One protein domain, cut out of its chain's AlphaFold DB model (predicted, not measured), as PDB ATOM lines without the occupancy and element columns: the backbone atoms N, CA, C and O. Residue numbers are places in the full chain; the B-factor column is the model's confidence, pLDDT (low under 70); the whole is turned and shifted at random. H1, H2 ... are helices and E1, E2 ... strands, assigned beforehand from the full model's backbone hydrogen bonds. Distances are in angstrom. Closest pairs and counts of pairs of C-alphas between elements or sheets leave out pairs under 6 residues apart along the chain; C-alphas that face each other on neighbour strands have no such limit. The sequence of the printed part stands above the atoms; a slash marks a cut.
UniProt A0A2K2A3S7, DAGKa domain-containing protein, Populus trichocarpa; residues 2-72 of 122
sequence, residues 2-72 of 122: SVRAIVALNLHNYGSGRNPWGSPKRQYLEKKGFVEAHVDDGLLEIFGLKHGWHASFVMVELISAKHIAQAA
ATOM      1  N   SER A   2      45.378  19.380  -1.044       78.62
ATOM      2  CA  SER A   2      46.372  19.016  -2.064       78.62
ATOM      3  C   SER A   2      45.799  18.016  -3.075       78.62
ATOM      4  O   SER A   2      44.975  17.173  -2.731       78.62
ATOM      5  N   VAL A   3      46.218  18.135  -4.336       83.56
ATOM      6  CA  VAL A   3      45.922  17.150  -5.388       83.56
ATOM      7  C   VAL A   3      46.768  15.897  -5.134       83.56
ATOM      8  O   VAL A   3      47.944  16.022  -4.799       83.56
ATOM      9  N   ARG A   4      46.170  14.708  -5.266       83.12
ATOM     10  CA  ARG A   4      46.805  13.396  -5.047       83.12
ATOM     11  C   ARG A   4      46.939  12.558  -6.316       83.12
ATOM     12  O   ARG A   4      47.802  11.692  -6.359       83.12
ATOM     13  N   ALA A   5      46.119  12.824  -7.328       85.69
ATOM     14  CA  ALA A   5      46.218  12.203  -8.643       85.69
ATOM     15  C   ALA A   5      45.924  13.232  -9.736       85.69
ATOM     16  O   ALA A   5      45.126  14.148  -9.526       85.69
ATOM     17  N   ILE A   6      46.570  13.069 -10.888       89.44
ATOM     18  CA  ILE A   6      46.347  13.869 -12.092       89.44
ATOM     19  C   ILE A   6      45.694  12.970 -13.129       89.44
ATOM     20  O   ILE A   6      46.143  11.846 -13.340       89.44
ATOM     21  N   VAL A   7      44.653  13.484 -13.772       89.00
ATOM     22  CA  VAL A   7      43.987  12.830 -14.894       89.00
ATOM     23  C   VAL A   7      44.069  13.768 -16.088       89.00
ATOM     24  O   VAL A   7      43.764  14.954 -15.962       89.00
ATOM     25  N   ALA A   8      44.509  13.228 -17.221       92.19
ATOM     26  CA  ALA A   8      44.399  13.857 -18.527       92.19
ATOM     27  C   ALA A   8      43.375  13.055 -19.324       92.19
ATOM     28  O   ALA A   8      43.503  11.836 -19.445       92.19
ATOM     29  N   LEU A   9      42.341  13.731 -19.802       89.56
ATOM     30  CA  LEU A   9      41.188  13.095 -20.407       89.56
ATOM     31  C   LEU A   9      41.010  13.608 -21.838       89.56
ATOM     32  O   LEU A   9      41.067  14.807 -22.070       89.56
ATOM     33  N   ASN A  10      40.833  12.677 -22.777       88.75
ATOM     34  CA  ASN A  10      40.589  12.956 -24.198       88.75
ATOM     35  C   ASN A  10      39.127  12.687 -24.610       88.75
ATOM     36  O   ASN A  10      38.724  12.963 -25.733       88.75
ATOM     37  N   LEU A  11      38.333  12.073 -23.728       81.94
ATOM     38  CA  LEU A  11      36.929  11.734 -23.964       81.94
ATOM     39  C   LEU A  11      36.063  12.371 -22.890       81.94
ATOM     40  O   LEU A  11      36.432  12.385 -21.729       81.94
ATOM     41  N   HIS A  12      34.845  12.778 -23.225       73.25
ATOM     42  CA  HIS A  12      33.942  13.408 -22.247       73.25
ATOM     43  C   HIS A  12      33.572  12.520 -21.070       73.25
ATOM     44  O   HIS A  12      33.184  13.011 -20.012       73.25
ATOM     45  N   ASN A  13      33.672  11.209 -21.270       70.56
ATOM     46  CA  ASN A  13      33.207  10.215 -20.332       70.56
ATOM     47  C   ASN A  13      34.378   9.404 -19.779       70.56
ATOM     48  O   ASN A  13      35.120   8.767 -20.522       70.56
ATOM     49  N   TYR A  14      34.487   9.367 -18.457       65.62
ATOM     50  CA  TYR A  14      35.419   8.549 -17.698       65.62
ATOM     51  C   TYR A  14      34.635   7.641 -16.750       65.62
ATOM     52  O   TYR A  14      33.877   8.138 -15.922       65.62
ATOM     53  N   GLY A  15      34.827   6.321 -16.859       61.50
ATOM     54  CA  GLY A  15      34.230   5.317 -15.969       61.50
ATOM     55  C   GLY A  15      32.695   5.337 -15.929       61.50
ATOM     56  O   GLY A  15      32.081   6.198 -15.305       61.50
ATOM     57  N   SER A  16      32.039   4.339 -16.530       64.25
ATOM     58  CA  SER A  16      30.571   4.193 -16.467       64.25
ATOM     59  C   SER A  16      29.771   5.405 -16.996       64.25
ATOM     60  O   SER A  16      28.633   5.606 -16.580       64.25
ATOM     61  N   GLY A  17      30.346   6.211 -17.900       67.88
ATOM     62  CA  GLY A  17      29.646   7.323 -18.563       67.88
ATOM     63  C   GLY A  17      29.646   8.667 -17.822       67.88
ATOM     64  O   GLY A  17      28.721   9.449 -18.010       67.88
ATOM     65  N   ARG A  18      30.619   8.945 -16.942       73.06
ATOM     66  CA  ARG A  18      30.634  10.198 -16.162       73.06
ATOM     67  C   ARG A  18      31.530  11.273 -16.744       73.06
ATOM     68  O   ARG A  18      32.614  10.966 -17.213       73.06
ATOM     69  N   ASN A  19      31.138  12.531 -16.561       79.00
ATOM     70  CA  ASN A  19      31.915  13.691 -16.980       79.00
ATOM     71  C   ASN A  19      32.662  14.339 -15.788       79.00
ATOM     72  O   ASN A  19      32.054  15.112 -15.042       79.00
ATOM     73  N   PRO A  20      33.961  14.042 -15.575       76.81
ATOM     74  CA  PRO A  20      34.773  14.653 -14.516       76.81
ATOM     75  C   PRO A  20      35.108  16.121 -14.745       76.81
ATOM     76  O   PRO A  20      35.368  16.839 -13.778       76.81
ATOM     77  N   TRP A  21      35.101  16.574 -15.997       83.75
ATOM     78  CA  TRP A  21      35.224  17.992 -16.302       83.75
ATOM     79  C   TRP A  21      33.972  18.758 -15.855       83.75
ATOM     80  O   TRP A  21      34.056  19.907 -15.409       83.75
ATOM     81  N   GLY A  22      32.826  18.074 -15.891       82.31
ATOM     82  CA  GLY A  22      31.517  18.585 -15.521       82.31
ATOM     83  C   GLY A  22      31.019  19.639 -16.506       82.31
ATOM     84  O   GLY A  22      31.453  19.702 -17.654       82.31
ATOM     85  N   SER A  23      30.127  20.502 -16.021       85.75
ATOM     86  CA  SER A  23      29.605  21.651 -16.772       85.75
ATOM     87  C   SER A  23      29.869  22.937 -15.979       85.75
ATOM     88  O   SER A  23      28.967  23.449 -15.305       85.75
ATOM     89  N   PRO A  24      31.122  23.438 -15.947       85.75
ATOM     90  CA  PRO A  24      31.447  24.638 -15.189       85.75
ATOM     91  C   PRO A  24      30.662  25.843 -15.718       85.75
ATOM     92  O   PRO A  24      30.452  25.989 -16.920       85.75
ATOM     93  N   LYS A  25      30.244  26.748 -14.824       90.81
ATOM     94  CA  LYS A  25      29.549  27.977 -15.238       90.81
ATOM     95  C   LYS A  25      30.425  28.778 -16.200       90.81
ATOM     96  O   LYS A  25      31.619  28.932 -15.952       90.81
ATOM     97  N   ARG A  26      29.812  29.405 -17.204       92.81
ATOM     98  CA  ARG A  26      30.505  30.243 -18.196       92.81
ATOM     99  C   ARG A  26      31.468  31.266 -17.579       92.81
ATOM    100  O   ARG A  26      32.622  31.336 -17.976       92.81
ATOM    101  N   GLN A  27      31.042  31.963 -16.526       95.50
ATOM    102  CA  GLN A  27      31.883  32.928 -15.799       95.50
ATOM    103  C   GLN A  27      33.157  32.300 -15.204       95.50
ATOM    104  O   GLN A  27      34.193  32.953 -15.105       95.50
ATOM    105  N   TYR A  28      33.089  31.038 -14.771       92.81
ATOM    106  CA  TYR A  28      34.251  30.313 -14.260       92.81
ATOM    107  C   TYR A  28      35.205  29.929 -15.392       92.81
ATOM    108  O   TYR A  28      36.411  30.110 -15.233       92.81
ATOM    109  N   LEU A  29      34.669  29.450 -16.521       93.38
ATOM    110  CA  LEU A  29      35.448  29.131 -17.720       93.38
ATOM    111  C   LEU A  29      36.206  30.366 -18.215       93.38
ATOM    112  O   LEU A  29      37.430  30.336 -18.294       93.38
ATOM    113  N   GLU A  30      35.503  31.487 -18.398       94.12
ATOM    114  CA  GLU A  30      36.081  32.771 -18.816       94.12
ATOM    115  C   GLU A  30      37.170  33.242 -17.841       94.12
ATOM    116  O   GLU A  30      38.283  33.568 -18.252       94.12
ATOM    117  N   LYS A  31      36.903  33.193 -16.529       95.75
ATOM    118  CA  LYS A  31      37.886  33.565 -15.496       95.75
ATOM    119  C   LYS A  31      39.142  32.688 -15.516       95.75
ATOM    120  O   LYS A  31      40.203  33.134 -15.077       95.75
ATOM    121  N   LYS A  32      39.020  31.425 -15.923       93.50
ATOM    122  CA  LYS A  32      40.122  30.456 -15.952       93.50
ATOM    123  C   LYS A  32      40.787  30.318 -17.318       93.50
ATOM    124  O   LYS A  32      41.837  29.688 -17.379       93.50
ATOM    125  N   GLY A  33      40.217  30.912 -18.366       94.19
ATOM    126  CA  GLY A  33      40.655  30.697 -19.743       94.19
ATOM    127  C   GLY A  33      40.376  29.276 -20.242       94.19
ATOM    128  O   GLY A  33      41.123  28.771 -21.070       94.19
ATOM    129  N   PHE A  34      39.346  28.621 -19.704       94.62
ATOM    130  CA  PHE A  34      38.893  27.306 -20.156       94.62
ATOM    131  C   PHE A  34      37.761  27.441 -21.171       94.62
ATOM    132  O   PHE A  34      37.053  28.450 -21.201       94.62
ATOM    133  N   VAL A  35      37.573  26.392 -21.961       93.00
ATOM    134  CA  VAL A  35      36.431  26.202 -22.852       93.00
ATOM    135  C   VAL A  35      35.560  25.056 -22.339       93.00
ATOM    136  O   VAL A  35      35.948  24.293 -21.449       93.00
ATOM    137  N   GLU A  36      34.340  24.966 -22.859       90.62
ATOM    138  CA  GLU A  36      33.526  23.771 -22.657       90.62
ATOM    139  C   GLU A  36      34.253  22.575 -23.277       90.62
ATOM    140  O   GLU A  36      34.816  22.707 -24.360       90.62
ATOM    141  N   ALA A  37      34.314  21.448 -22.566       89.31
ATOM    142  CA  ALA A  37      34.997  20.269 -23.088       89.31
ATOM    143  C   ALA A  37      34.259  19.774 -24.331       89.31
ATOM    144  O   ALA A  37      33.044  19.592 -24.273       89.31
ATOM    145  N   HIS A  38      34.989  19.496 -25.413       88.00
ATOM    146  CA  HIS A  38      34.481  18.901 -26.651       88.00
ATOM    147  C   HIS A  38      35.403  17.762 -27.114       88.00
ATOM    148  O   HIS A  38      36.613  17.851 -27.023       88.00
ATOM    149  N   VAL A  39      34.838  16.630 -27.544       85.06
ATOM    150  CA  VAL A  39      35.630  15.435 -27.914       85.06
ATOM    151  C   VAL A  39      36.434  15.644 -29.204       85.06
ATOM    152  O   VAL A  39      37.327  14.863 -29.520       85.06
ATOM    153  N   ASP A  40      36.090  16.678 -29.963       87.06
ATOM    154  CA  ASP A  40      36.600  17.016 -31.286       87.06
ATOM    155  C   ASP A  40      37.304  18.386 -31.340       87.06
ATOM    156  O   ASP A  40      37.820  18.764 -32.392       87.06
ATOM    157  N   ASP A  41      37.419  19.105 -30.217       89.44
ATOM    158  CA  ASP A  41      38.245  20.326 -30.131       89.44
ATOM    159  C   ASP A  41      39.757  19.997 -30.103       89.44
ATOM    160  O   ASP A  41      40.627  20.822 -30.418       89.44
ATOM    161  N   GLY A  42      40.060  18.738 -29.773       89.94
ATOM    162  CA  GLY A  42      41.369  18.142 -29.567       89.94
ATOM    163  C   GLY A  42      42.235  18.866 -28.531       89.94
ATOM    164  O   GLY A  42      43.466  18.954 -28.666       89.94
ATOM    165  N   LEU A  43      41.586  19.391 -27.506       93.12
ATOM    166  CA  LEU A  43      42.173  19.693 -26.219       93.12
ATOM    167  C   LEU A  43      42.068  18.458 -25.317       93.12
ATOM    168  O   LEU A  43      41.266  17.557 -25.526       93.12
ATOM    169  N   LEU A  44      42.939  18.412 -24.315       93.69
ATOM    170  CA  LEU A  44      42.865  17.463 -23.216       93.69
ATOM    171  C   LEU A  44      42.388  18.190 -21.967       93.69
ATOM    172  O   LEU A  44      42.984  19.196 -21.570       93.69
ATOM    173  N   GLU A  45      41.394  17.630 -21.295       93.38
ATOM    174  CA  GLU A  45      40.939  18.074 -19.986       93.38
ATOM    175  C   GLU A  45      41.881  17.560 -18.893       93.38
ATOM    176  O   GLU A  45      41.947  16.356 -18.626       93.38
ATOM    177  N   ILE A  46      42.598  18.465 -18.219       93.00
ATOM    178  CA  ILE A  46      43.514  18.107 -17.129       93.00
ATOM    179  C   ILE A  46      42.930  18.545 -15.789       93.00
ATOM    180  O   ILE A  46      42.749  19.738 -15.516       93.00
ATOM    181  N   PHE A  47      42.689  17.581 -14.907       89.56
ATOM    182  CA  PHE A  47      42.158  17.837 -13.572       89.56
ATOM    183  C   PHE A  47      42.844  16.990 -12.502       89.56
ATOM    184  O   PHE A  47      43.405  15.924 -12.747       89.56
ATOM    185  N   GLY A  48      42.820  17.513 -11.280       87.81
ATOM    186  CA  GLY A  48      43.388  16.875 -10.105       87.81
ATOM    187  C   GLY A  48      42.314  16.306  -9.188       87.81
ATOM    188  O   GLY A  48      41.365  17.012  -8.840       87.81
ATOM    189  N   LEU A  49      42.502  15.071  -8.729       82.06
ATOM    190  CA  LEU A  49      41.680  14.444  -7.692       82.06
ATOM    191  C   LEU A  49      42.322  14.657  -6.316       82.06
ATOM    192  O   LEU A  49      43.545  14.602  -6.173       82.06
ATOM    193  N   LYS A  50      41.512  14.956  -5.293       77.56
ATOM    194  CA  LYS A  50      41.985  15.253  -3.919       77.56
ATOM    195  C   LYS A  50      42.101  14.017  -3.030       77.56
ATOM    196  O   LYS A  50      42.779  14.047  -2.004       77.56
ATOM    197  N   HIS A  51      41.446  12.947  -3.435       69.31
ATOM    198  CA  HIS A  51      41.521  11.629  -2.838       69.31
ATOM    199  C   HIS A  51      42.098  10.699  -3.910       69.31
ATOM    200  O   HIS A  51      42.108  11.043  -5.092       69.31
ATOM    201  N   GLY A  52      42.778   9.646  -3.479       55.91
ATOM    202  CA  GLY A  52      43.639   8.887  -4.370       55.91
ATOM    203  C   GLY A  52      43.664   7.440  -3.960       55.91
ATOM    204  O   GLY A  52      44.528   7.079  -3.173       55.91
ATOM    205  N   TRP A  53      42.706   6.665  -4.469       56.16
ATOM    206  CA  TRP A  53      42.879   5.293  -4.954       56.16
ATOM    207  C   TRP A  53      41.533   4.748  -5.486       56.16
ATOM    208  O   TRP A  53      40.495   4.997  -4.887       56.16
ATOM    209  N   HIS A  54      41.592   3.934  -6.549       54.53
ATOM    210  CA  HIS A  54      40.514   3.166  -7.210       54.53
ATOM    211  C   HIS A  54      39.593   3.864  -8.234       54.53
ATOM    212  O   HIS A  54      38.822   4.770  -7.927       54.53
ATOM    213  N   ALA A  55      39.537   3.268  -9.434       49.41
ATOM    214  CA  ALA A  55      38.524   3.506 -10.469       49.41
ATOM    215  C   ALA A  55      37.072   3.283  -9.978       49.41
ATOM    216  O   ALA A  55      36.138   3.870 -10.517       49.41
ATOM    217  N   SER A  56      36.877   2.490  -8.918       49.31
ATOM    218  CA  SER A  56      35.584   2.268  -8.256       49.31
ATOM    219  C   SER A  56      35.189   3.375  -7.259       49.31
ATOM    220  O   SER A  56      34.004   3.520  -6.971       49.31
ATOM    221  N   PHE A  57      36.128   4.214  -6.791       47.91
ATOM    222  CA  PHE A  57      35.861   5.349  -5.883       47.91
ATOM    223  C   PHE A  57      35.573   6.678  -6.597       47.91
ATOM    224  O   PHE A  57      35.113   7.642  -5.979       47.91
ATOM    225  N   VAL A  58      35.721   6.694  -7.927       52.47
ATOM    226  CA  VAL A  58      35.343   7.796  -8.831       52.47
ATOM    227  C   VAL A  58      33.908   8.291  -8.564       52.47
ATOM    228  O   VAL A  58      33.592   9.438  -8.855       52.47
ATOM    229  N   MET A  59      33.039   7.466  -7.958       47.41
ATOM    230  CA  MET A  59      31.690   7.841  -7.498       47.41
ATOM    231  C   MET A  59      31.615   9.073  -6.598       47.41
ATOM    232  O   MET A  59      30.733   9.898  -6.816       47.41
ATOM    233  N   VAL A  60      32.504   9.224  -5.618       48.38
ATOM    234  CA  VAL A  60      32.417  10.321  -4.633       48.38
ATOM    235  C   VAL A  60      33.388  11.459  -4.976       48.38
ATOM    236  O   VAL A  60      33.140  12.624  -4.667       48.38
ATOM    237  N   GLU A  61      34.483  11.150  -5.671       52.81
ATOM    238  CA  GLU A  61      35.608  12.070  -5.869       52.81
ATOM    239  C   GLU A  61      35.417  13.092  -7.001       52.81
ATOM    240  O   GLU A  61      36.055  14.150  -6.959       52.81
ATOM    241  N   LEU A  62      34.511  12.839  -7.958       53.22
ATOM    242  CA  LEU A  62      34.189  13.760  -9.063       53.22
ATOM    243  C   LEU A  62      33.714  15.134  -8.567       53.22
ATOM    244  O   LEU A  62      34.059  16.156  -9.150       53.22
ATOM    245  N   ILE A  63      33.013  15.171  -7.429       52.94
ATOM    246  CA  ILE A  63      32.527  16.407  -6.786       52.94
ATOM    247  C   ILE A  63      33.699  17.294  -6.315       52.94
ATOM    248  O   ILE A  63      33.552  18.499  -6.109       52.94
ATOM    249  N   SER A  64      34.890  16.715  -6.147       61.19
ATOM    250  CA  SER A  64      36.058  17.381  -5.569       61.19
ATOM    251  C   SER A  64      37.163  17.711  -6.577       61.19
ATOM    252  O   SER A  64      38.154  18.345  -6.174       61.19
ATOM    253  N   ALA A  65      36.994  17.305  -7.843       77.50
ATOM    254  CA  ALA A  65      37.968  17.492  -8.909       77.50
ATOM    255  C   ALA A  65      38.322  18.975  -9.071       77.50
ATOM    256  O   ALA A  65      37.479  19.870  -8.994       77.50
ATOM    257  N   LYS A  66      39.611  19.249  -9.241       86.56
ATOM    258  CA  LYS A  66      40.130  20.596  -9.464       86.56
ATOM    259  C   LYS A  66      40.572  20.700 -10.914       86.56
ATOM    260  O   LYS A  66      41.537  20.036 -11.272       86.56
ATOM    261  N   HIS A  67      39.936  21.558 -11.708       90.06
ATOM    262  CA  HIS A  67      40.439  21.905 -13.042       90.06
ATOM    263  C   HIS A  67      41.844  22.501 -12.928       90.06
ATOM    264  O   HIS A  67      42.076  23.412 -12.123       90.06
ATOM    265  N   ILE A  68      42.784  21.958 -13.697       92.88
ATOM    266  CA  ILE A  68      44.183  22.392 -13.713       92.88
ATOM    267  C   ILE A  68      44.473  23.126 -15.016       92.88
ATOM    268  O   ILE A  68      44.961  24.252 -14.963       92.88
ATOM    269  N   ALA A  69      44.166  22.508 -16.157       94.50
ATOM    270  CA  ALA A  69      44.468  23.047 -17.477       94.50
ATOM    271  C   ALA A  69      43.583  22.418 -18.567       94.50
ATOM    272  O   ALA A  69      43.010  21.349 -18.357       94.50
ATOM    273  N   GLN A  70      43.544  23.068 -19.732       94.94
ATOM    274  CA  GLN A  70      43.221  22.453 -21.022       94.94
ATOM    275  C   GLN A  70      44.383  22.710 -21.978       94.94
ATOM    276  O   GLN A  70      44.932  23.814 -21.989       94.94
ATOM    277  N   ALA A  71      44.789  21.701 -22.746       95.38
ATOM    278  CA  ALA A  71      45.907  21.838 -23.676       95.38
ATOM    279  C   ALA A  71      45.843  20.820 -24.817       95.38
ATOM    280  O   ALA A  71      45.439  19.683 -24.611       95.38
ATOM    281  N   ALA A  72      46.329  21.200 -26.002       94.56
ATOM    282  CA  ALA A  72      46.442  20.296 -27.154       94.56
ATOM    283  C   ALA A  72      47.572  19.255 -27.014       94.56
ATOM    284  O   ALA A  72      47.605  18.252 -27.729       94.56
TER     285      ALA A  72
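Overview. This is residues 2 to 72 of the 122 residues of the protein "DAGKa domain-containing protein" of Populus trichocarpa (UniProt A0A2K2A3S7). A small wall of three strands, E1, E2 and E3, has much of the loop of residues 10 to 25 over one face and the other face bare; two short helices, H1 and H2, only graze it. The 71 printed residues run E1, H1, E2, H2, E3; the sheet, E1 E2 E3, is antiparallel, the class mixed, with under half of the residues in named elements. It is compact, radius of gyration of the C-alphas 11.8 A, spanning 30 by 25 by 20 A.

Along the chain. E1, residues 5 to 9, begins at C-alpha (46.218, 12.203, -8.643). H1 is residues 26 to 32, E2 44 to 49, 15.9 A long, and H2 58 to 64. E3, residues 66 to 71, 15.4 A, ends at C-alpha (45.907, 21.838, -23.676).

Arrangement. Within hydrogen-bond range are N 7 and O 47 of E1 and E2, 2.9 A, and N 46 and O 69 of E2 and E3, 2.9 A. H1 is near E3. The closest C-alphas of E2 and H2, Leu 49 and Ser 64, are 6.7 A apart. H1 and H2 are apart. Every O i to N i+4 pair is within range in H1; H2 has 0 of 3, and 1 of 4 O i to N i+3.

Size, cuts and confidence. The farthest C-alphas, Glu 30 and Ser 56, are 32.3 A apart. The printed part has no cut; links E1 to H1 and H1 to E2 are long. pLDDT is under 70 at residues 14 to 17 and 51 to 64.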